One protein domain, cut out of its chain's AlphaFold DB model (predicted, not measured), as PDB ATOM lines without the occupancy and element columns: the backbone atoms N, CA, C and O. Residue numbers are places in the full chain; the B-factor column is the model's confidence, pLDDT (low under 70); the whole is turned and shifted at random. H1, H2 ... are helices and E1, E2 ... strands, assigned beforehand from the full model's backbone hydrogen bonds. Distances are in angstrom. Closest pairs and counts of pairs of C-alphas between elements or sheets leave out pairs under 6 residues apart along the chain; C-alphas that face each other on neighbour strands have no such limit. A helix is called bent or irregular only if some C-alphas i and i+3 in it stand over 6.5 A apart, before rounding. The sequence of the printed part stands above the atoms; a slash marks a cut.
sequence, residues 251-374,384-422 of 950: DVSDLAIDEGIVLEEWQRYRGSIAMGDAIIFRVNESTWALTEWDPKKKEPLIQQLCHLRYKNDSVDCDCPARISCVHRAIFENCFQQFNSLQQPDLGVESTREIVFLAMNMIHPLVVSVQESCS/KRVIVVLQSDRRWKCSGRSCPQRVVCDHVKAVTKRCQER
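What this domain is: This is residues 251 to 374 and 384 to 422 of the 950 residues of the protein "CxC4 domain-containing protein" of Cryptococcus amylolentus CBS 6273 (UniProt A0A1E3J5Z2). Two four-stranded sheets stand face to face as a sandwich, with helices covering the outside of each: H3 lies across the first sheet, with H2 beside its start on the same face, and H4 covers the far face of the second sheet. Beyond H2, residues 254 to 260 stick out at one end; of these, 254 to 258 belong to H1. The printed part has 163 residues with four named helices and eight named strands, in the order H1 H2 E1 E2 E3 E4 H3 E5 E6 E7 E8 H4, a mixed class of helices and strands. The sheets run E1 E2 E3 E4 and E5 E6 E7 E8, both antiparallel. The whole is compact, with a radius of gyration of the C-alphas of 16.5 A, yet only just elongated, spanning 55 by 36 by 31 A.

How they stand to each other: H1, residues 251 to 258, is close to but not clearly touching H2, residues 265 to 275; their closest C-alphas are those of Ser 253 and Gly 271, 7.9 A apart. E1, residues 280 to 284, E2, residues 287 to 294, E3, residues 299 to 311, and E4, residues 314 to 317, form a meander, each strand the antiparallel neighbour of the one before, in a strongly twisted sheet. N 281 and O 289 of E1 and E2 are 2.8 A apart, N 290 and O 306 of E2 and E3 2.9 A, and N 309 and O 316 of E3 and E4 2.8 A, within hydrogen-bond range. E3 bends by 102 degrees at residue 303. H3, residues 326 to 340, is on this sheet at a height of 9.5 A, making two layers, a helix on one face of a sheet; it runs across the strands, at 66 degrees to E3 on the local plane. H2 is on the same face, and its residues touch residues 326 to 330 of H3 alone, the closest C-alphas being those of Trp 266 and Val 326, 5.1 A apart. E5, residues 354 to 358, E6, residues 365 to 370, E7, residues 385 to 390, and E8, residues 396 to 398, form the other sheet of the sandwich. N 355 and O 368 of E5 and E6 are 2.9 A apart, N 388 and O 367 of E6 and E7 2.8 A, and N 397 and O 389 of E7 and E8 2.8 A. Between the sheets, the closest C-alphas of E1 and E5 are those of Phe 281 and Leu 357, 6.3 A apart. H4, residues 410 to 420, is on the second sheet at a height of 8.9 A, over E6 and E7, again two layers; it runs slantwise to the strands, at 47 degrees to E6 on the local plane. Every O i to N i+4 pair is within hydrogen-bond range in H2 and H4, against 2 of 4 in H1 and 7 of 11 in H3.

Where its parts are: H1 begins at C-alpha 251, (-44.543, -68.474, 174.741). From first to last C-alpha, H2 is 15.0 A long, E2 21.7 A and E3 27.8 A. H3 is 20.0 A long and irregular, with C-alphas 333 and 336 8.7 A apart. E6 is 16.3 A, E7 16.4 A and H4 15.3 A; H4 ends at C-alpha 420, (-64.221, -27.426, 160.413).

The domain as a whole: The C-alphas farthest apart, those of Glu 259 and Ser 374, are 55.8 A apart. Residues 375 to 383 are not printed, and C-alphas 374 and 384 are 13.5 A apart across the cut. The links H3 to E5 and E8 to H4 are long. The mean pLDDT of the printed part is 70.9; residues under 70 include 251 to 262, 339 to 364 and 401 to 408.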
ATOM      1  N   ASP A 251     -45.804 -67.948 174.215       41.50
ATOM      2  CA  ASP A 251     -44.543 -68.474 174.741       41.50
ATOM      3  C   ASP A 251     -43.311 -67.864 174.039       41.50
ATOM      4  O   ASP A 251     -42.229 -67.817 174.617       41.50
ATOM      5  N   VAL A 252     -43.430 -67.351 172.807       39.16
ATOM      6  CA  VAL A 252     -42.258 -67.004 171.976       39.16
ATOM      7  C   VAL A 252     -41.688 -65.604 172.265       39.16
ATOM      8  O   VAL A 252     -40.580 -65.306 171.824       39.16
ATOM      9  N   SER A 253     -42.368 -64.735 173.024       43.56
ATOM     10  CA  SER A 253     -41.712 -63.537 173.586       43.56
ATOM     11  C   SER A 253     -40.894 -63.858 174.831       43.56
ATOM     12  O   SER A 253     -39.815 -63.292 175.011       43.56
ATOM     13  N   ASP A 254     -41.383 -64.785 175.650       39.78
ATOM     14  CA  ASP A 254     -40.914 -64.961 177.021       39.78
ATOM     15  C   ASP A 254     -39.863 -66.086 177.082       39.78
ATOM     16  O   ASP A 254     -38.767 -65.870 177.603       39.78
ATOM     17  N   LEU A 255     -40.077 -67.205 176.369       38.16
ATOM     18  CA  LEU A 255     -39.015 -68.182 176.076       38.16
ATOM     19  C   LEU A 255     -37.862 -67.552 175.281       38.16
ATOM     20  O   LEU A 255     -36.723 -67.983 175.411       38.16
ATOM     21  N   ALA A 256     -38.103 -66.508 174.482       42.16
ATOM     22  CA  ALA A 256     -37.013 -65.817 173.791       42.16
ATOM     23  C   ALA A 256     -36.098 -65.018 174.735       42.16
ATOM     24  O   ALA A 256     -34.946 -64.751 174.380       42.16
ATOM     25  N   ILE A 257     -36.582 -64.658 175.927       44.44
ATOM     26  CA  ILE A 257     -35.791 -63.995 176.967       44.44
ATOM     27  C   ILE A 257     -35.008 -65.038 177.780       44.44
ATOM     28  O   ILE A 257     -33.811 -64.840 177.987       44.44
ATOM     29  N   ASP A 258     -35.630 -66.166 178.144       40.19
ATOM     30  CA  ASP A 258     -34.981 -67.232 178.931       40.19
ATOM     31  C   ASP A 258     -34.049 -68.150 178.105       40.19
ATOM     32  O   ASP A 258     -32.977 -68.524 178.581       40.19
ATOM     33  N   GLU A 259     -34.389 -68.479 176.851       42.62
ATOM     34  CA  GLU A 259     -33.543 -69.281 175.942       42.62
ATOM     35  C   GLU A 259     -32.622 -68.429 175.042       42.62
ATOM     36  O   GLU A 259     -31.788 -68.961 174.304       42.62
ATOM     37  N   GLY A 260     -32.743 -67.096 175.083       42.94
ATOM     38  CA  GLY A 260     -31.892 -66.171 174.321       42.94
ATOM     39  C   GLY A 260     -32.171 -66.113 172.809       42.94
ATOM     40  O   GLY A 260     -31.286 -65.749 172.027       42.94
ATOM     41  N   ILE A 261     -33.384 -66.469 172.374       51.28
ATOM     42  CA  ILE A 261     -33.781 -66.489 170.959       51.28
ATOM     43  C   ILE A 261     -33.860 -65.055 170.409       51.28
ATOM     44  O   ILE A 261     -34.633 -64.209 170.859       51.28
ATOM     45  N   VAL A 262     -33.075 -64.759 169.370       62.00
ATOM     46  CA  VAL A 262     -33.010 -63.410 168.786       62.00
ATOM     47  C   VAL A 262     -34.203 -63.155 167.856       62.00
ATOM     48  O   VAL A 262     -34.095 -63.311 166.643       62.00
ATOM     49  N   LEU A 263     -35.326 -62.702 168.427       71.44
ATOM     50  CA  LEU A 263     -36.528 -62.318 167.672       71.44
ATOM     51  C   LEU A 263     -36.232 -61.299 166.564       71.44
ATOM     52  O   LEU A 263     -35.617 -60.250 166.819       71.44
ATOM     53  N   GLU A 264     -36.755 -61.572 165.368       80.62
ATOM     54  CA  GLU A 264     -36.709 -60.679 164.212       80.62
ATOM     55  C   GLU A 264     -37.565 -59.423 164.433       80.62
ATOM     56  O   GLU A 264     -38.517 -59.397 165.217       80.62
ATOM     57  N   GLU A 265     -37.248 -58.339 163.723       83.00
ATOM     58  CA  GLU A 265     -37.886 -57.040 163.975       83.00
ATOM     59  C   GLU A 265     -39.387 -57.028 163.662       83.00
ATOM     60  O   GLU A 265     -40.135 -56.316 164.329       83.00
ATOM     61  N   TRP A 266     -39.861 -57.859 162.729       84.88
ATOM     62  CA  TRP A 266     -41.294 -57.972 162.434       84.88
ATOM     63  C   TRP A 266     -42.063 -58.764 163.496       84.88
ATOM     64  O   TRP A 266     -43.222 -58.443 163.752       84.88
ATOM     65  N   GLN A 267     -41.417 -59.720 164.172       81.81
ATOM     66  CA  GLN A 267     -41.993 -60.423 165.323       81.81
ATOM     67  C   GLN A 267     -42.130 -59.459 166.507       81.81
ATOM     68  O   GLN A 267     -43.202 -59.357 167.101       81.81
ATOM     69  N   ARG A 268     -41.086 -58.659 166.779       79.88
ATOM     70  CA  ARG A 268     -41.127 -57.583 167.789       79.88
ATOM     71  C   ARG A 268     -42.234 -56.571 167.487       79.88
ATOM     72  O   ARG A 268     -42.995 -56.218 168.379       79.88
ATOM     73  N   TYR A 269     -42.370 -56.156 166.227       82.81
ATOM     74  CA  TYR A 269     -43.413 -55.226 165.792       82.81
ATOM     75  C   TYR A 269     -44.831 -55.830 165.867       82.81
ATOM     76  O   TYR A 269     -45.753 -55.138 166.298       82.81
ATOM     77  N   ARG A 270     -45.014 -57.127 165.552       78.94
ATOM     78  CA  ARG A 270     -46.262 -57.873 165.827       78.94
ATOM     79  C   ARG A 270     -46.579 -57.857 167.329       78.94
ATOM     80  O   ARG A 270     -47.717 -57.576 167.697       78.94
ATOM     81  N   GLY A 271     -45.568 -58.055 168.179       67.69
ATOM     82  CA  GLY A 271     -45.661 -57.889 169.632       67.69
ATOM     83  C   GLY A 271     -46.108 -56.483 170.046       67.69
ATOM     84  O   GLY A 271     -47.080 -56.348 170.782       67.69
ATOM     85  N   SER A 272     -45.492 -55.423 169.508       70.94
ATOM     86  CA  SER A 272     -45.903 -54.031 169.761       70.94
ATOM     87  C   SER A 272     -47.351 -53.740 169.346       70.94
ATOM     88  O   SER A 272     -48.017 -52.947 170.007       70.94
ATOM     89  N   ILE A 273     -47.869 -54.371 168.287       67.88
ATOM     90  CA  ILE A 273     -49.288 -54.255 167.909       67.88
ATOM     91  C   ILE A 273     -50.175 -54.988 168.923       67.88
ATOM     92  O   ILE A 273     -51.174 -54.440 169.381       67.88
ATOM     93  N   ALA A 274     -49.787 -56.195 169.344       58.91
ATOM     94  CA  ALA A 274     -50.494 -56.946 170.381       58.91
ATOM     95  C   ALA A 274     -50.422 -56.283 171.775       58.91
ATOM     96  O   ALA A 274     -51.260 -56.561 172.632       58.91
ATOM     97  N   MET A 275     -49.438 -55.420 172.041       54.22
ATOM     98  CA  MET A 275     -49.353 -54.583 173.251       54.22
ATOM     99  C   MET A 275     -50.123 -53.257 173.128       54.22
ATOM    100  O   MET A 275     -50.365 -52.602 174.136       54.22
ATOM    101  N   GLY A 276     -50.552 -52.878 171.920       56.00
ATOM    102  CA  GLY A 276     -51.214 -51.601 171.644       56.00
ATOM    103  C   GLY A 276     -50.259 -50.418 171.461       56.00
ATOM    104  O   GLY A 276     -50.721 -49.298 171.228       56.00
ATOM    105  N   ASP A 277     -48.942 -50.649 171.524       63.94
ATOM    106  CA  ASP A 277     -47.887 -49.653 171.305       63.94
ATOM    107  C   ASP A 277     -47.806 -49.193 169.849       63.94
ATOM    108  O   ASP A 277     -47.623 -48.001 169.580       63.94
ATOM    109  N   ALA A 278     -47.998 -50.129 168.921       72.62
ATOM    110  CA  ALA A 278     -48.142 -49.884 167.492       72.62
ATOM    111  C   ALA A 278     -49.594 -50.122 167.043       72.62
ATOM    112  O   ALA A 278     -50.324 -50.912 167.635       72.62
ATOM    113  N   ILE A 279     -50.012 -49.427 165.986       73.19
ATOM    114  CA  ILE A 279     -51.390 -49.415 165.477       73.19
ATOM    115  C   ILE A 279     -51.410 -49.582 163.954       73.19
ATOM    116  O   ILE A 279     -50.521 -49.088 163.252       73.19
ATOM    117  N   ILE A 280     -52.434 -50.280 163.450       76.00
ATOM    118  CA  ILE A 280     -52.698 -50.503 162.023       76.00
ATOM    119  C   ILE A 280     -54.139 -50.082 161.711       76.00
ATOM    120  O   ILE A 280     -55.077 -50.565 162.339       76.00
ATOM    121  N   PHE A 281     -54.318 -49.239 160.693       74.62
ATOM    122  CA  PHE A 281     -55.623 -48.809 160.184       74.62
ATOM    123  C   PHE A 281     -55.808 -49.205 158.719       74.62
ATOM    124  O   PHE A 281     -54.885 -49.074 157.910       74.62
ATOM    125  N   ARG A 282     -57.018 -49.626 158.335       71.62
ATOM    126  CA  ARG A 282     -57.365 -49.901 156.934       71.62
ATOM    127  C   ARG A 282     -57.859 -48.634 156.230       71.62
ATOM    128  O   ARG A 282     -58.946 -48.137 156.512       71.62
ATOM    129  N   VAL A 283     -57.071 -48.126 155.282       72.75
ATOM    130  CA  VAL A 283     -57.360 -46.889 154.528       72.75
ATOM    131  C   VAL A 283     -58.311 -47.159 153.354       72.75
ATOM    132  O   VAL A 283     -59.121 -46.304 153.004       72.75
ATOM    133  N   ASN A 284     -58.200 -48.334 152.726       71.69
ATOM    134  CA  ASN A 284     -59.154 -48.890 151.758       71.69
ATOM    135  C   ASN A 284     -58.900 -50.408 151.589       71.69
ATOM    136  O   ASN A 284     -58.178 -51.017 152.376       71.69
ATOM    137  N   GLU A 285     -59.473 -51.031 150.558       71.81
ATOM    138  CA  GLU A 285     -59.312 -52.462 150.256       71.81
ATOM    139  C   GLU A 285     -57.849 -52.931 150.139       71.81
ATOM    140  O   GLU A 285     -57.569 -54.073 150.494       71.81
ATOM    141  N   SER A 286     -56.937 -52.062 149.677       74.94
ATOM    142  CA  SER A 286     -55.556 -52.381 149.264       74.94
ATOM    143  C   SER A 286     -54.481 -51.443 149.846       74.94
ATOM    144  O   SER A 286     -53.334 -51.425 149.386       74.94
ATOM    145  N   THR A 287     -54.838 -50.610 150.826       79.88
ATOM    146  CA  THR A 287     -53.948 -49.632 151.469       79.88
ATOM    147  C   THR A 287     -54.227 -49.573 152.968       79.88
ATOM    148  O   THR A 287     -55.373 -49.415 153.389       79.88
ATOM    149  N   TRP A 288     -53.163 -49.612 153.763       84.94
ATOM    150  CA  TRP A 288     -53.174 -49.553 155.222       84.94
ATOM    151  C   TRP A 288     -52.245 -48.435 155.710       84.94
ATOM    152  O   TRP A 288     -51.361 -47.995 154.973       84.94
ATOM    153  N   ALA A 289     -52.451 -47.963 156.935       84.56
ATOM    154  CA  ALA A 289     -51.580 -47.015 157.625       84.56
ATOM    155  C   ALA A 289     -51.068 -47.655 158.921       84.56
ATOM    156  O   ALA A 289     -51.862 -48.222 159.669       84.56
ATOM    157  N   LEU A 290     -49.758 -47.594 159.164       87.25
ATOM    158  CA  LEU A 290     -49.070 -48.324 160.231       87.25
ATOM    159  C   LEU A 290     -48.087 -47.412 160.980       87.25
ATOM    160  O   LEU A 290     -47.458 -46.553 160.359       87.25
ATOM    161  N   THR A 291     -47.896 -47.623 162.286       85.31
ATOM    162  CA  THR A 291     -46.866 -46.921 163.082       85.31
ATOM    163  C   THR A 291     -45.475 -47.134 162.497       85.31
ATOM    164  O   THR A 291     -45.092 -48.276 162.256       85.31
ATOM    165  N   GLU A 292     -44.691 -46.073 162.289       86.56
ATOM    166  CA  GLU A 292     -43.298 -46.218 161.846       86.56
ATOM    167  C   GLU A 292     -42.438 -46.980 162.876       86.56
ATOM    168  O   GLU A 292     -42.850 -47.243 164.004       86.56
ATOM    169  N   TRP A 293     -41.222 -47.356 162.485       88.06
ATOM    170  CA  TRP A 293     -40.303 -48.174 163.277       88.06
ATOM    171  C   TRP A 293     -38.929 -47.514 163.313       88.06
ATOM    172  O   TRP A 293     -38.452 -47.053 162.272       88.06
ATOM    173  N   ASP A 294     -38.294 -47.473 164.484       84.62
ATOM    174  CA  ASP A 294     -36.898 -47.062 164.620       84.62
ATOM    175  C   ASP A 294     -35.994 -48.307 164.569       84.62
ATOM    176  O   ASP A 294     -35.884 -49.015 165.573       84.62
ATOM    177  N   PRO A 295     -35.295 -48.584 163.450       80.38
ATOM    178  CA  PRO A 295     -34.426 -49.756 163.330       80.38
ATOM    179  C   PRO A 295     -33.148 -49.663 164.183       80.38
ATOM    180  O   PRO A 295     -32.397 -50.632 164.264       80.38
ATOM    181  N   LYS A 296     -32.853 -48.513 164.811       81.88
ATOM    182  CA  LYS A 296     -31.731 -48.384 165.758       81.88
ATOM    183  C   LYS A 296     -32.130 -48.792 167.169       81.88
ATOM    184  O   LYS A 296     -31.305 -49.356 167.879       81.88
ATOM    185  N   LYS A 297     -33.367 -48.485 167.567       80.88
ATOM    186  CA  LYS A 297     -33.910 -48.840 168.885       80.88
ATOM    187  C   LYS A 297     -34.644 -50.179 168.905       80.88
ATOM    188  O   LYS A 297     -34.679 -50.826 169.940       80.88
ATOM    189  N   LYS A 298     -35.187 -50.596 167.755       82.19
ATOM    190  CA  LYS A 298     -36.132 -51.714 167.601       82.19
ATOM    191  C   LYS A 298     -37.437 -51.470 168.368       82.19
ATOM    192  O   LYS A 298     -37.935 -52.345 169.067       82.19
ATOM    193  N   GLU A 299     -37.958 -50.252 168.212       82.94
ATOM    194  CA  GLU A 299     -39.148 -49.721 168.888       82.94
ATOM    195  C   GLU A 299     -40.102 -49.042 167.881       82.94
ATOM    196  O   GLU A 299     -39.645 -48.482 166.873       82.94
ATOM    197  N   PRO A 300     -41.424 -49.028 168.141       81.00
ATOM    198  CA  PRO A 300     -42.387 -48.300 167.321       81.00
ATOM    199  C   PRO A 300     -42.289 -46.781 167.538       81.00
ATOM    200  O   PRO A 300     -42.351 -46.269 168.655       81.00
ATOM    201  N   LEU A 301     -42.218 -46.022 166.445       80.50
ATOM    202  CA  LEU A 301     -42.256 -44.560 166.452       80.50
ATOM    203  C   LEU A 301     -43.710 -44.077 166.516       80.50
ATOM    204  O   LEU A 301     -44.252 -43.594 165.526       80.50
ATOM    205  N   ILE A 302     -44.326 -44.192 167.697       68.19
ATOM    206  CA  ILE A 302     -45.752 -43.915 167.973       68.19
ATOM    207  C   ILE A 302     -46.242 -42.600 167.328       68.19
ATOM    208  O   ILE A 302     -47.337 -42.546 166.773       68.19
ATOM    209  N   GLN A 303     -45.418 -41.544 167.339       68.56
ATOM    210  CA  GLN A 303     -45.743 -40.229 166.764       68.56
ATOM    211  C   GLN A 303     -45.678 -40.140 165.219       68.56
ATOM    212  O   GLN A 303     -45.755 -39.038 164.661       68.56
ATOM    213  N   GLN A 304     -45.461 -41.251 164.510       78.19
ATOM    214  CA  GLN A 304     -45.292 -41.290 163.056       78.19
ATOM    215  C   GLN A 304     -46.013 -42.491 162.445       78.19
ATOM    216  O   GLN A 304     -46.012 -43.593 162.991       78.19
ATOM    217  N   LEU A 305     -46.628 -42.262 161.289       83.56
ATOM    218  CA  LEU A 305     -47.402 -43.247 160.547       83.56
ATOM    219  C   LEU A 305     -46.932 -43.255 159.091       83.56
ATOM    220  O   LEU A 305     -46.653 -42.199 158.517       83.56
ATOM    221  N   CYS A 306     -46.898 -44.443 158.502       85.06
ATOM    222  CA  CYS A 306     -46.552 -44.695 157.109       85.06
ATOM    223  C   CYS A 306     -47.675 -45.470 156.413       85.06
ATOM    224  O   CYS A 306     -48.408 -46.222 157.060       85.06
ATOM    225  N   HIS A 307     -47.823 -45.305 155.101       86.38
ATOM    226  CA  HIS A 307     -48.684 -46.174 154.309       86.38
ATOM    227  C   HIS A 307     -47.962 -47.459 153.912       86.38
ATOM    228  O   HIS A 307     -46.779 -47.458 153.554       86.38
ATOM    229  N   LEU A 308     -48.742 -48.532 153.853       86.62
ATOM    230  CA  LEU A 308     -48.437 -49.750 153.120       86.62
ATOM    231  C   LEU A 308     -49.517 -49.965 152.056       86.62
ATOM    232  O   LEU A 308     -50.703 -49.746 152.314       86.62
ATOM    233  N   ARG A 309     -49.123 -50.389 150.860       84.19
ATOM    234  CA  ARG A 309     -50.017 -50.606 149.721       84.19
ATOM    235  C   ARG A 309     -49.699 -51.926 149.040       84.19
ATOM    236  O   ARG A 309     -48.538 -52.197 148.752       84.19
ATOM    237  N   TYR A 310     -50.737 -52.684 148.711       83.50
ATOM    238  CA  TYR A 310     -50.636 -53.891 147.896       83.50
ATOM    239  C   TYR A 310     -51.274 -53.645 146.529       83.50
ATOM    240  O   TYR A 310     -52.457 -53.318 146.445       83.50
ATOM    241  N   LYS A 311     -50.503 -53.750 145.446       77.94
ATOM    242  CA  LYS A 311     -51.024 -53.570 144.083       77.94
ATOM    243  C   LYS A 311     -50.180 -54.332 143.068       77.94
ATOM    244  O   LYS A 311     -48.958 -54.238 143.107       77.94
ATOM    245  N   ASN A 312     -50.834 -55.004 142.116       74.56
ATOM    246  CA  ASN A 312     -50.185 -55.770 141.042       74.56
ATOM    247  C   ASN A 312     -49.115 -56.733 141.604       74.56
ATOM    248  O   ASN A 312     -47.968 -56.708 141.163       74.56
ATOM    249  N   ASP A 313     -49.479 -57.476 142.652       75.75
ATOM    250  CA  ASP A 313     -48.626 -58.420 143.392       75.75
ATOM    251  C   ASP A 313     -47.313 -57.829 143.946       75.75
ATOM    252  O   ASP A 313     -46.357 -58.539 144.253       75.75
ATOM    253  N   SER A 314     -47.282 -56.504 144.126       78.94
ATOM    254  CA  SER A 314     -46.181 -55.764 144.738       78.94
ATOM    255  C   SER A 314     -46.629 -55.049 146.015       78.94
ATOM    256  O   SER A 314     -47.738 -54.509 146.089       78.94
ATOM    257  N   VAL A 315     -45.746 -55.046 147.017       83.69
ATOM    258  CA  VAL A 315     -45.912 -54.324 148.285       83.69
ATOM    259  C   VAL A 315     -45.058 -53.057 148.240       83.69
ATOM    260  O   VAL A 315     -43.838 -53.140 148.097       83.69
ATOM    261  N   ASP A 316     -45.688 -51.892 148.376       82.94
ATOM    262  CA  ASP A 316     -45.033 -50.579 148.445       82.94
ATOM    263  C   ASP A 316     -45.258 -49.946 149.826       82.94
ATOM    264  O   ASP A 316     -46.350 -50.040 150.393       82.94
ATOM    265  N   CYS A 317     -44.229 -49.299 150.376       85.25
ATOM    266  CA  CYS A 317     -44.258 -48.685 151.701       85.25
ATOM    267  C   CYS A 317     -43.571 -47.316 151.681       85.25
ATOM    268  O   CYS A 317     -42.424 -47.195 151.247       85.25
ATOM    269  N   ASP A 318     -44.238 -46.277 152.194       81.44
ATOM    270  CA  ASP A 318     -43.707 -44.905 152.169       81.44
ATOM    271  C   ASP A 318     -42.773 -44.554 153.350       81.44
ATOM    272  O   ASP A 318     -42.179 -43.466 153.357       81.44
ATOM    273  N   CYS A 319     -42.563 -45.494 154.286       82.56
ATOM    274  CA  CYS A 319     -41.643 -45.375 155.423       82.56
ATOM    275  C   CYS A 319     -40.164 -45.201 154.983       82.56
ATOM    276  O   CYS A 319     -39.821 -45.425 153.818       82.56
ATOM    277  N   PRO A 320     -39.232 -44.794 155.872       78.38
ATOM    278  CA  PRO A 320     -37.836 -44.524 155.510       78.38
ATOM    279  C   PRO A 320     -37.078 -45.692 154.863       78.38
ATOM    280  O   PRO A 320     -36.218 -45.434 154.025       78.38
ATOM    281  N   ALA A 321     -37.398 -46.941 155.215       78.19
ATOM    282  CA  ALA A 321     -36.699 -48.132 154.721       78.19
ATOM    283  C   ALA A 321     -37.278 -48.720 153.413       78.19
ATOM    284  O   ALA A 321     -36.580 -49.466 152.726       78.19
ATOM    285  N   ARG A 322     -38.518 -48.356 153.044       71.88
ATOM    286  CA  ARG A 322     -39.246 -48.708 151.803       71.88
ATOM    287  C   ARG A 322     -39.254 -50.184 151.384       71.88
ATOM    288  O   ARG A 322     -40.262 -50.859 151.526       71.88
ATOM    289  N   ILE A 323     -38.151 -50.651 150.800       70.81
ATOM    290  CA  ILE A 323     -38.024 -51.938 150.095       70.81
ATOM    291  C   ILE A 323     -37.847 -53.097 151.086       70.81
ATOM    292  O   ILE A 323     -38.318 -54.204 150.827       70.81
ATOM    293  N   SER A 324     -37.173 -52.820 152.207       80.75
ATOM    294  CA  SER A 324     -36.794 -53.766 153.261       80.75
ATOM    295  C   SER A 324     -37.179 -53.176 154.622       80.75
ATOM    296  O   SER A 324     -36.320 -52.759 155.398       80.75
ATOM    297  N   CYS A 325     -38.484 -53.058 154.877       87.00
ATOM    298  CA  CYS A 325     -39.035 -52.492 156.106       87.00
ATOM    299  C   CYS A 325     -39.843 -53.519 156.909       87.00
ATOM    300  O   CYS A 325     -40.391 -54.477 156.360       87.00
ATOM    301  N   VAL A 326     -39.975 -53.265 158.213       88.38
ATOM    302  CA  VAL A 326     -40.755 -54.112 159.125       88.38
ATOM    303  C   VAL A 326     -42.229 -54.214 158.711       88.38
ATOM    304  O   VAL A 326     -42.830 -55.276 158.827       88.38
ATOM    305  N   HIS A 327     -42.781 -53.137 158.141       89.62
ATOM    306  CA  HIS A 327     -44.163 -53.031 157.655       89.62
ATOM    307  C   HIS A 327     -44.452 -53.954 156.475       89.62
ATOM    308  O   HIS A 327     -45.544 -54.502 156.369       89.62
ATOM    309  N   ARG A 328     -43.458 -54.149 155.604       88.19
ATOM    310  CA  ARG A 328     -43.525 -55.111 154.508       88.19
ATOM    311  C   ARG A 328     -43.395 -56.537 155.041       88.19
ATOM    312  O   ARG A 328     -44.227 -57.370 154.705       88.19
ATOM    313  N   ALA A 329     -42.420 -56.790 155.913       86.75
ATOM    314  CA  ALA A 329     -42.199 -58.115 156.487       86.75
ATOM    315  C   ALA A 329     -43.418 -58.628 157.279       86.75
ATOM    316  O   ALA A 329     -43.827 -59.769 157.082       86.75
ATOM    317  N   ILE A 330     -44.057 -57.796 158.113       86.81
ATOM    318  CA  ILE A 330     -45.282 -58.202 158.825       86.81
ATOM    319  C   ILE A 330     -46.469 -58.409 157.873       86.81
ATOM    320  O   ILE A 330     -47.297 -59.273 158.124       86.81
ATOM    321  N   PHE A 331     -46.557 -57.681 156.758       85.88
ATOM    322  CA  PHE A 331     -47.604 -57.913 155.759       85.88
ATOM    323  C   PHE A 331     -47.390 -59.209 154.977       85.88
ATOM    324  O   PHE A 331     -48.338 -59.959 154.779       85.88
ATOM    325  N   GLU A 332     -46.154 -59.502 154.572       84.31
ATOM    326  CA  GLU A 332     -45.813 -60.738 153.862       84.31
ATOM    327  C   GLU A 332     -45.987 -61.977 154.765       84.31
ATOM    328  O   GLU A 332     -46.431 -63.012 154.277       84.31
ATOM    329  N   ASN A 333     -45.749 -61.863 156.082       82.62
ATOM    330  CA  ASN A 333     -45.973 -62.952 157.047       82.62
ATOM    331  C   ASN A 333     -47.419 -63.042 157.589       82.62
ATOM    332  O   ASN A 333     -47.874 -64.137 157.905       82.62
ATOM    333  N   CYS A 334     -48.164 -61.932 157.687       80.44
ATOM    334  CA  CYS A 334     -49.500 -61.885 158.310       80.44
ATOM    335  C   CYS A 334     -50.633 -61.472 157.341       80.44
ATOM    336  O   CYS A 334     -51.688 -61.020 157.788       80.44
ATOM    337  N   PHE A 335     -50.449 -61.607 156.020       77.75
ATOM    338  CA  PHE A 335     -51.348 -61.076 154.973       77.75
ATOM    339  C   PHE A 335     -52.850 -61.328 155.198       77.75
ATOM    340  O   PHE A 335     -53.677 -60.446 154.960       77.75
ATOM    341  N   GLN A 336     -53.228 -62.517 155.675       68.12
ATOM    342  CA  GLN A 336     -54.635 -62.861 155.920       68.12
ATOM    343  C   GLN A 336     -55.287 -61.914 156.944       68.12
ATOM    344  O   GLN A 336     -56.406 -61.443 156.725       68.12
ATOM    345  N   GLN A 337     -54.551 -61.547 157.997       68.50
ATOM    346  CA  GLN A 337     -55.005 -60.642 159.054       68.50
ATOM    347  C   GLN A 337     -55.210 -59.206 158.541       68.50
ATOM    348  O   GLN A 337     -56.068 -58.497 159.050       68.50
ATOM    349  N   PHE A 338     -54.487 -58.771 157.498       70.06
ATOM    350  CA  PHE A 338     -54.666 -57.439 156.893       70.06
ATOM    351  C   PHE A 338     -55.991 -57.296 156.124       70.06
ATOM    352  O   PHE A 338     -56.498 -56.180 155.962       70.06
ATOM    353  N   ASN A 339     -56.568 -58.412 155.666       61.53
ATOM    354  CA  ASN A 339     -57.815 -58.430 154.904       61.53
ATOM    355  C   ASN A 339     -59.067 -58.522 155.790       61.53
ATOM    356  O   ASN A 339     -60.112 -58.004 155.387       61.53
ATOM    357  N   SER A 340     -58.960 -59.120 156.984       59.03
ATOM    358  CA  SER A 340     -60.038 -59.164 157.985       59.03
ATOM    359  C   SER A 340     -60.222 -57.844 158.745       59.03
ATOM    360  O   SER A 340     -61.257 -57.651 159.383       59.03
ATOM    361  N   LEU A 341     -59.269 -56.909 158.641       56.81
ATOM    362  CA  LEU A 341     -59.387 -55.568 159.215       56.81
ATOM    363  C   LEU A 341     -60.626 -54.851 158.661       56.81
ATOM    364  O   LEU A 341     -60.727 -54.596 157.455       56.81
ATOM    365  N   GLN A 342     -61.546 -54.474 159.544       54.41
ATOM    366  CA  GLN A 342     -62.603 -53.526 159.210       54.41
ATOM    367  C   GLN A 342     -62.004 -52.116 159.061       54.41
ATOM    368  O   GLN A 342     -60.906 -51.830 159.546       54.41
ATOM    369  N   GLN A 343     -62.702 -51.232 158.348       53.94
ATOM    370  CA  GLN A 343     -62.417 -49.800 158.456       53.94
ATOM    371  C   GLN A 343     -63.082 -49.276 159.736       53.94
ATOM    372  O   GLN A 343     -64.168 -49.756 160.061       53.94
ATOM    373  N   PRO A 344     -62.480 -48.312 160.454       50.28
ATOM    374  CA  PRO A 344     -63.145 -47.677 161.586       50.28
ATOM    375  C   PRO A 344     -64.384 -46.926 161.085       50.28
ATOM    376  O   PRO A 344     -64.263 -45.964 160.320       50.28
ATOM    377  N   ASP A 345     -65.574 -47.374 161.489       44.66
ATOM    378  CA  ASP A 345     -66.822 -46.687 161.159       44.66
ATOM    379  C   ASP A 345     -66.992 -45.464 162.061       44.66
ATOM    380  O   ASP A 345     -67.622 -45.498 163.110       44.66
ATOM    381  N   LEU A 346     -66.387 -44.358 161.633       49.00
ATOM    382  CA  LEU A 346     -66.493 -43.063 162.301       49.00
ATOM    383  C   LEU A 346     -67.886 -42.417 162.130       49.00
ATOM    384  O   LEU A 346     -68.060 -41.258 162.497       49.00
ATOM    385  N   GLY A 347     -68.860 -43.090 161.499       44.25
ATOM    386  CA  GLY A 347     -70.207 -42.566 161.251       44.25
ATOM    387  C   GLY A 347     -70.279 -41.409 160.242       44.25
ATOM    388  O   GLY A 347     -71.360 -40.870 159.998       44.25
ATOM    389  N   VAL A 348     -69.152 -41.005 159.637       48.75
ATOM    390  CA  VAL A 348     -69.077 -39.868 158.703       48.75
ATOM    391  C   VAL A 348     -68.540 -40.297 157.340       48.75
ATOM    392  O   VAL A 348     -67.363 -40.632 157.216       48.75
ATOM    393  N   GLU A 349     -69.369 -40.186 156.294       49.88
ATOM    394  CA  GLU A 349     -69.054 -40.577 154.908       49.88
ATOM    395  C   GLU A 349     -67.636 -40.157 154.473       49.88
ATOM    396  O   GLU A 349     -67.352 -38.977 154.236       49.88
ATOM    397  N   SER A 350     -66.719 -41.117 154.375       54.50
ATOM    398  CA  SER A 350     -65.349 -40.861 153.932       54.50
ATOM    399  C   SER A 350     -65.314 -40.663 152.418       54.50
ATOM    400  O   SER A 350     -65.815 -41.502 151.669       54.50
ATOM    401  N   THR A 351     -64.674 -39.596 151.929       61.56
ATOM    402  CA  THR A 351     -64.447 -39.465 150.481       61.56
ATOM    403  C   THR A 351     -63.244 -40.314 150.070       61.56
ATOM    404  O   THR A 351     -62.393 -40.663 150.890       61.56
ATOM    405  N   ARG A 352     -63.134 -40.658 148.779       62.81
ATOM    406  CA  ARG A 352     -61.955 -41.387 148.272       62.81
ATOM    407  C   ARG A 352     -60.659 -40.587 148.471       62.81
ATOM    408  O   ARG A 352     -59.610 -41.174 148.727       62.81
ATOM    409  N   GLU A 353     -60.760 -39.261 148.419       65.38
ATOM    410  CA  GLU A 353     -59.660 -38.299 148.563       65.38
ATOM    411  C   GLU A 353     -59.188 -38.143 150.017       65.38
ATOM    412  O   GLU A 353     -57.980 -38.163 150.264       65.38
ATOM    413  N   ILE A 354     -60.117 -38.038 150.975       67.06
ATOM    414  CA  ILE A 354     -59.845 -37.787 152.400       67.06
ATOM    415  C   ILE A 354     -60.454 -38.919 153.233       67.06
ATOM    416  O   ILE A 354     -61.674 -38.993 153.388       67.06
ATOM    417  N   VAL A 355     -59.585 -39.770 153.788       64.69
ATOM    418  CA  VAL A 355     -59.949 -40.859 154.704       64.69
ATOM    419  C   VAL A 355     -59.503 -40.513 156.115       64.69
ATOM    420  O   VAL A 355     -58.312 -40.373 156.380       64.69
ATOM    421  N   PHE A 356     -60.464 -40.395 157.024       65.12
ATOM    422  CA  PHE A 356     -60.215 -40.276 158.456       65.12
ATOM    423  C   PHE A 356     -59.847 -41.666 158.997       65.12
ATOM    424  O   PHE A 356     -60.493 -42.647 158.639       65.12
ATOM    425  N   LEU A 357     -58.776 -41.761 159.788       58.19
ATOM    426  CA  LEU A 357     -58.214 -43.041 160.242       58.19
ATOM    427  C   LEU A 357     -58.349 -43.254 161.746       58.19
ATOM    428  O   LEU A 357     -58.575 -44.380 162.172       58.19
ATOM    429  N   ALA A 358     -58.201 -42.193 162.537       63.66
ATOM    430  CA  ALA A 358     -58.382 -42.240 163.981       63.66
ATOM    431  C   ALA A 358     -58.615 -40.844 164.565       63.66
ATOM    432  O   ALA A 358     -58.125 -39.844 164.037       63.66
ATOM    433  N   MET A 359     -59.282 -40.828 165.714       54.41
ATOM    434  CA  MET A 359     -59.158 -39.811 166.753       54.41
ATOM    435  C   MET A 359     -58.679 -40.564 167.997       54.41
ATOM    436  O   MET A 359     -59.296 -41.563 168.362       54.41
ATOM    437  N   ASN A 360     -57.556 -40.177 168.601       51.91
ATOM    438  CA  ASN A 360     -57.111 -40.753 169.874       51.91
ATOM    439  C   ASN A 360     -56.266 -39.755 170.679       51.91
ATOM    440  O   ASN A 360     -55.842 -38.725 170.167       51.91
ATOM    441  N   MET A 361     -56.000 -40.079 171.945       44.53
ATOM    442  CA  MET A 361     -55.345 -39.175 172.902       44.53
ATOM    443  C   MET A 361     -53.896 -38.792 172.531       44.53
ATOM    444  O   MET A 361     -53.371 -37.797 173.022       44.53
ATOM    445  N   ILE A 362     -53.232 -39.570 171.667       50.06
ATOM    446  CA  ILE A 362     -51.850 -39.327 171.210       50.06
ATOM    447  C   ILE A 362     -51.854 -38.507 169.910       50.06
ATOM    448  O   ILE A 362     -51.013 -37.629 169.704       50.06
ATOM    449  N   HIS A 363     -52.825 -38.803 169.046       60.06
ATOM    450  CA  HIS A 363     -53.077 -38.164 167.764       60.06
ATOM    451  C   HIS A 363     -54.535 -37.689 167.716       60.06
ATOM    452  O   HIS A 363     -55.385 -38.421 167.191       60.06
ATOM    453  N   PRO A 364     -54.828 -36.482 168.245       59.31
ATOM    454  CA  PRO A 364     -56.139 -35.836 168.188       59.31
ATOM    455  C   PRO A 364     -56.916 -36.043 166.885       59.31
ATOM    456  O   PRO A 364     -58.124 -36.265 166.913       59.31
ATOM    457  N   LEU A 365     -56.216 -36.033 165.744       72.12
ATOM    458  CA  LEU A 365     -56.766 -36.494 164.477       72.12
ATOM    459  C   LEU A 365     -55.689 -37.109 163.574       72.12
ATOM    460  O   LEU A 365     -54.631 -36.513 163.364       72.12
ATOM    461  N   VAL A 366     -55.995 -38.257 162.965       75.56
ATOM    462  CA  VAL A 366     -55.195 -38.897 161.907       75.56
ATOM    463  C   VAL A 366     -56.015 -38.975 160.619       75.56
ATOM    464  O   VAL A 366     -57.080 -39.596 160.591       75.56
ATOM    465  N   VAL A 367     -55.498 -38.401 159.527       79.75
ATOM    466  CA  VAL A 367     -56.184 -38.359 158.225       79.75
ATOM    467  C   VAL A 367     -55.230 -38.721 157.084       79.75
ATOM    468  O   VAL A 367     -54.142 -38.163 156.969       79.75
ATOM    469  N   SER A 368     -55.643 -39.631 156.199       81.19
ATOM    470  CA  SER A 368     -54.952 -39.952 154.946       81.19
ATOM    471  C   SER A 368     -55.574 -39.194 153.770       81.19
ATOM    472  O   SER A 368     -56.717 -39.442 153.370       81.19
ATOM    473  N   VAL A 369     -54.800 -38.286 153.179       82.12
ATOM    474  CA  VAL A 369     -55.234 -37.394 152.093       82.12
ATOM    475  C   VAL A 369     -54.464 -37.699 150.814       82.12
ATOM    476  O   VAL A 369     -53.260 -37.940 150.856       82.12
ATOM    477  N   GLN A 370     -55.142 -37.711 149.667       77.06
ATOM    478  CA  GLN A 370     -54.480 -37.862 148.370       77.06
ATOM    479  C   GLN A 370     -53.577 -36.647 148.075       77.06
ATOM    480  O   GLN A 370     -53.962 -35.506 148.299       77.06
ATOM    481  N   GLU A 371     -52.370 -36.872 147.546       66.62
ATOM    482  CA  GLU A 371     -51.345 -35.821 147.379       66.62
ATOM    483  C   GLU A 371     -51.781 -34.691 146.409       66.62
ATOM    484  O   GLU A 371     -51.212 -33.602 146.432       66.62
ATOM    485  N   SER A 372     -52.816 -34.928 145.594       56.75
ATOM    486  CA  SER A 372     -53.242 -34.126 144.439       56.75
ATOM    487  C   SER A 372     -54.555 -33.337 144.637       56.75
ATOM    488  O   SER A 372     -55.387 -33.299 143.733       56.75
ATOM    489  N   CYS A 373     -54.785 -32.718 145.798       48.28
ATOM    490  CA  CYS A 373     -56.029 -31.972 146.082       48.28
ATOM    491  C   CYS A 373     -56.119 -30.554 145.462       48.28
ATOM    492  O   CYS A 373     -57.056 -29.827 145.777       48.28
ATOM    493  N   SER A 374     -55.166 -30.132 144.619       43.19
ATOM    494  CA  SER A 374     -55.066 -28.748 144.114       43.19
ATOM    495  C   SER A 374     -55.367 -28.543 142.622       43.19
ATOM    496  O   SER A 374     -55.621 -27.409 142.225       43.19
ATOM    497  N   LYS A 384     -50.838 -41.259 145.139       68.94
ATOM    498  CA  LYS A 384     -50.072 -41.129 146.380       68.94
ATOM    499  C   LYS A 384     -50.936 -40.478 147.448       68.94
ATOM    500  O   LYS A 384     -51.782 -39.634 147.147       68.94
ATOM    501  N   ARG A 385     -50.738 -40.904 148.690       77.88
ATOM    502  CA  ARG A 385     -51.419 -40.361 149.861       77.88
ATOM    503  C   ARG A 385     -50.369 -39.901 150.859       77.88
ATOM    504  O   ARG A 385     -49.306 -40.506 150.951       77.88
ATOM    505  N   VAL A 386     -50.689 -38.859 151.604       82.94
ATOM    506  CA  VAL A 386     -49.916 -38.372 152.746       82.94
ATOM    507  C   VAL A 386     -50.763 -38.519 154.000       82.94
ATOM    508  O   VAL A 386     -51.990 -38.415 153.937       82.94
ATOM    509  N   ILE A 387     -50.122 -38.794 155.131       84.31
ATOM    510  CA  ILE A 387     -50.796 -38.807 156.427       84.31
ATOM    511  C   ILE A 387     -50.597 -37.429 157.045       84.31
ATOM    512  O   ILE A 387     -49.472 -36.938 157.162       84.31
ATOM    513  N   VAL A 388     -51.710 -36.802 157.394       84.81
ATOM    514  CA  VAL A 388     -51.785 -35.539 158.113       84.81
ATOM    515  C   VAL A 388     -52.260 -35.861 159.522       84.81
ATOM    516  O   VAL A 388     -53.287 -36.513 159.714       84.81
ATOM    517  N   VAL A 389     -51.469 -35.431 160.495       81.19
ATOM    518  CA  VAL A 389     -51.662 -35.702 161.917       81.19
ATOM    519  C   VAL A 389     -51.804 -34.374 162.646       81.19
ATOM    520  O   VAL A 389     -50.946 -33.507 162.477       81.19
ATOM    521  N   LEU A 390     -52.840 -34.225 163.468       78.44
ATOM    522  CA  LEU A 390     -52.852 -33.231 164.538       78.44
ATOM    523  C   LEU A 390     -52.187 -33.861 165.761       78.44
ATOM    524  O   LEU A 390     -52.638 -34.903 166.232       78.44
ATOM    525  N   GLN A 391     -51.094 -33.265 166.230       73.38
ATOM    526  CA  GLN A 391     -50.365 -33.723 167.410       73.38
ATOM    527  C   GLN A 391     -50.975 -33.147 168.699       73.38
ATOM    528  O   GLN A 391     -51.680 -32.139 168.670       73.38
ATOM    529  N   SER A 392     -50.666 -33.757 169.847       61.56
ATOM    530  CA  SER A 392     -51.131 -33.314 171.174       61.56
ATOM    531  C   SER A 392     -50.678 -31.898 171.576       61.56
ATOM    532  O   SER A 392     -51.264 -31.298 172.469       61.56
ATOM    533  N   ASP A 393     -49.666 -31.339 170.906       66.06
ATOM    534  CA  ASP A 393     -49.225 -29.942 171.046       66.06
ATOM    535  C   ASP A 393     -49.971 -28.968 170.108       66.06
ATOM    536  O   ASP A 393     -49.508 -27.851 169.874       66.06
ATOM    537  N   ARG A 394     -51.111 -29.410 169.552       71.69
ATOM    538  CA  ARG A 394     -51.982 -28.699 168.599       71.69
ATOM    539  C   ARG A 394     -51.326 -28.358 167.253       71.69
ATOM    540  O   ARG A 394     -51.919 -27.653 166.438       71.69
ATOM    541  N   ARG A 395     -50.136 -28.893 166.948       79.94
ATOM    542  CA  ARG A 395     -49.477 -28.676 165.650       79.94
ATOM    543  C   ARG A 395     -49.836 -29.754 164.634       79.94
ATOM    544  O   ARG A 395     -49.841 -30.950 164.921       79.94
ATOM    545  N   TRP A 396     -50.075 -29.316 163.401       82.75
ATOM    546  CA  TRP A 396     -50.268 -30.202 162.258       82.75
ATOM    547  C   TRP A 396     -48.928 -30.690 161.693       82.75
ATOM    548  O   TRP A 396     -47.989 -29.913 161.505       82.75
ATOM    549  N   LYS A 397     -48.859 -31.980 161.361       83.88
ATOM    550  CA  LYS A 397     -47.683 -32.644 160.789       83.88
ATOM    551  C   LYS A 397     -48.088 -33.497 159.589       83.88
ATOM    552  O   LYS A 397     -48.805 -34.483 159.729       83.88
ATOM    553  N   CYS A 398     -47.599 -33.132 158.405       84.25
ATOM    554  CA  CYS A 398     -47.756 -33.920 157.181       84.25
ATOM    555  C   CYS A 398     -46.552 -34.857 156.948       84.25
ATOM    556  O   CYS A 398     -45.398 -34.429 157.061       84.25
ATOM    557  N   SER A 399     -46.805 -36.117 156.569       78.06
ATOM    558  CA  SER A 399     -45.769 -37.092 156.177       78.06
ATOM    559  C   SER A 399     -45.199 -36.862 154.765       78.06
ATOM    560  O   SER A 399     -44.194 -37.474 154.390       78.06
ATOM    561  N   GLY A 400     -45.796 -35.950 153.987       73.62
ATOM    562  CA  GLY A 400     -45.372 -35.587 152.636       73.62
ATOM    563  C   GLY A 400     -43.924 -35.098 152.576       73.62
ATOM    564  O   GLY A 400     -43.611 -33.961 152.931       73.62
ATOM    565  N   ARG A 401     -43.021 -35.954 152.083       64.69
ATOM    566  CA  ARG A 401     -41.586 -35.635 151.912       64.69
ATOM    567  C   ARG A 401     -41.344 -34.535 150.871       64.69
ATOM    568  O   ARG A 401     -40.309 -33.879 150.915       64.69
ATOM    569  N   SER A 402     -42.301 -34.366 149.964       61.06
ATOM    570  CA  SER A 402     -42.429 -33.341 148.922       61.06
ATOM    571  C   SER A 402     -42.847 -31.962 149.457       61.06
ATOM    572  O   SER A 402     -42.669 -30.970 148.756       61.06
ATOM    573  N   CYS A 403     -43.381 -31.867 150.681       65.50
ATOM    574  CA  CYS A 403     -43.918 -30.618 151.225       65.50
ATOM    575  C   CYS A 403     -42.806 -29.723 151.814       65.50
ATOM    576  O   CYS A 403     -42.204 -30.110 152.821       65.50
ATOM    577  N   PRO A 404     -42.563 -28.506 151.277       52.84
ATOM    578  CA  PRO A 404     -41.503 -27.617 151.769       52.84
ATOM    579  C   PRO A 404     -41.801 -27.028 153.159       52.84
ATOM    580  O   PRO A 404     -40.881 -26.657 153.880       52.84
ATOM    581  N   GLN A 405     -43.074 -26.974 153.561       59.94
ATOM    582  CA  GLN A 405     -43.516 -26.562 154.894       59.94
ATOM    583  C   GLN A 405     -44.473 -27.621 155.457       59.94
ATOM    584  O   GLN A 405     -45.671 -27.598 155.186       59.94
ATOM    585  N   ARG A 406     -43.955 -28.576 156.243       62.31
ATOM    586  CA  ARG A 406     -44.730 -29.740 156.739       62.31
ATOM    587  C   ARG A 406     -45.884 -29.403 157.693       62.31
ATOM    588  O   ARG A 406     -46.710 -30.277 157.942       62.31
ATOM    589  N   VAL A 407     -45.926 -28.166 158.194       61.84
ATOM    590  CA  VAL A 407     -46.946 -27.645 159.121       61.84
ATOM    591  C   VAL A 407     -48.044 -26.852 158.392       61.84
ATOM    592  O   VAL A 407     -49.174 -26.819 158.857       61.84
ATOM    593  N   VAL A 408     -47.750 -26.253 157.227       69.94
ATOM    594  CA  VAL A 408     -48.665 -25.330 156.506       69.94
ATOM    595  C   VAL A 408     -48.783 -25.685 155.009       69.94
ATOM    596  O   VAL A 408     -48.932 -24.829 154.137       69.94
ATOM    597  N   CYS A 409     -48.701 -26.976 154.683       80.12
ATOM    598  CA  CYS A 409     -48.904 -27.469 153.316       80.12
ATOM    599  C   CYS A 409     -50.395 -27.548 152.941       80.12
ATOM    600  O   CYS A 409     -51.271 -27.572 153.807       80.12
ATOM    601  N   ASP A 410     -50.698 -27.632 151.646       79.56
ATOM    602  CA  ASP A 410     -52.087 -27.651 151.166       79.56
ATOM    603  C   ASP A 410     -52.864 -28.903 151.603       79.56
ATOM    604  O   ASP A 410     -54.081 -28.840 151.759       79.56
ATOM    605  N   HIS A 411     -52.175 -30.009 151.916       82.06
ATOM    606  CA  HIS A 411     -52.796 -31.185 152.539       82.06
ATOM    607  C   HIS A 411     -53.297 -30.884 153.955       82.06
ATOM    608  O   HIS A 411     -54.397 -31.303 154.300       82.06
ATOM    609  N   VAL A 412     -52.542 -30.112 154.750       84.69
ATOM    610  CA  VAL A 412     -52.999 -29.644 156.072       84.69
ATOM    611  C   VAL A 412     -54.212 -28.735 155.902       84.69
ATOM    612  O   VAL A 412     -55.245 -29.011 156.496       84.69
ATOM    613  N   LYS A 413     -54.145 -27.730 155.015       83.44
ATOM    614  CA  LYS A 413     -55.275 -26.814 154.747       83.44
ATOM    615  C   LYS A 413     -56.547 -27.568 154.332       83.44
ATOM    616  O   LYS A 413     -57.636 -27.239 154.800       83.44
ATOM    617  N   ALA A 414     -56.409 -28.591 153.482       81.25
ATOM    618  CA  ALA A 414     -57.515 -29.447 153.058       81.25
ATOM    619  C   ALA A 414     -58.113 -30.254 154.224       81.25
ATOM    620  O   ALA A 414     -59.337 -30.337 154.329       81.25
ATOM    621  N   VAL A 415     -57.279 -30.795 155.125       83.12
ATOM    622  CA  VAL A 415     -57.752 -31.455 156.352       83.12
ATOM    623  C   VAL A 415     -58.441 -30.465 157.279       83.12
ATOM    624  O   VAL A 415     -59.608 -30.683 157.590       83.12
ATOM    625  N   THR A 416     -57.781 -29.373 157.680       83.25
ATOM    626  CA  THR A 416     -58.330 -28.383 158.621       83.25
ATOM    627  C   THR A 416     -59.707 -27.907 158.164       83.25
ATOM    628  O   THR A 416     -60.679 -28.072 158.900       83.25
ATOM    629  N   LYS A 417     -59.840 -27.476 156.898       82.06
ATOM    630  CA  LYS A 417     -61.134 -27.087 156.313       82.06
ATOM    631  C   LYS A 417     -62.170 -28.210 156.397       82.06
ATOM    632  O   LYS A 417     -63.306 -27.967 156.795       82.06
ATOM    633  N   ARG A 418     -61.798 -29.449 156.051       77.81
ATOM    634  CA  ARG A 418     -62.721 -30.595 156.068       77.81
ATOM    635  C   ARG A 418     -63.132 -31.024 157.483       77.81
ATOM    636  O   ARG A 418     -64.174 -31.656 157.635       77.81
ATOM    637  N   CYS A 419     -62.349 -30.674 158.501       77.38
ATOM    638  CA  CYS A 419     -62.662 -30.918 159.908       77.38
ATOM    639  C   CYS A 419     -63.552 -29.815 160.495       77.38
ATOM    640  O   CYS A 419     -64.496 -30.129 161.215       77.38
ATOM    641  N   GLN A 420     -63.331 -28.554 160.105       78.62
ATOM    642  CA  GLN A 420     -64.221 -27.426 160.413       78.62
ATOM    643  C   GLN A 420     -65.606 -27.606 159.767       78.62
ATOM    644  O   GLN A 420     -66.628 -27.488 160.439       78.62
ATOM    645  N   GLU A 421     -65.662 -28.033 158.497       76.19
ATOM    646  CA  GLU A 421     -66.904 -28.454 157.815       76.19
ATOM    647  C   GLU A 421     -67.662 -29.583 158.549       76.19
ATOM    648  O   GLU A 421     -68.843 -29.805 158.277       76.19
ATOM    649  N   ARG A 422     -66.985 -30.311 159.446       67.81
ATOM    650  CA  ARG A 422     -67.511 -31.442 160.229       67.81
ATOM    651  C   ARG A 422     -67.653 -31.149 161.723       67.81
ATOM    652  O   ARG A 422     -68.030 -32.055 162.455       67.81
TER     653      ARG A 422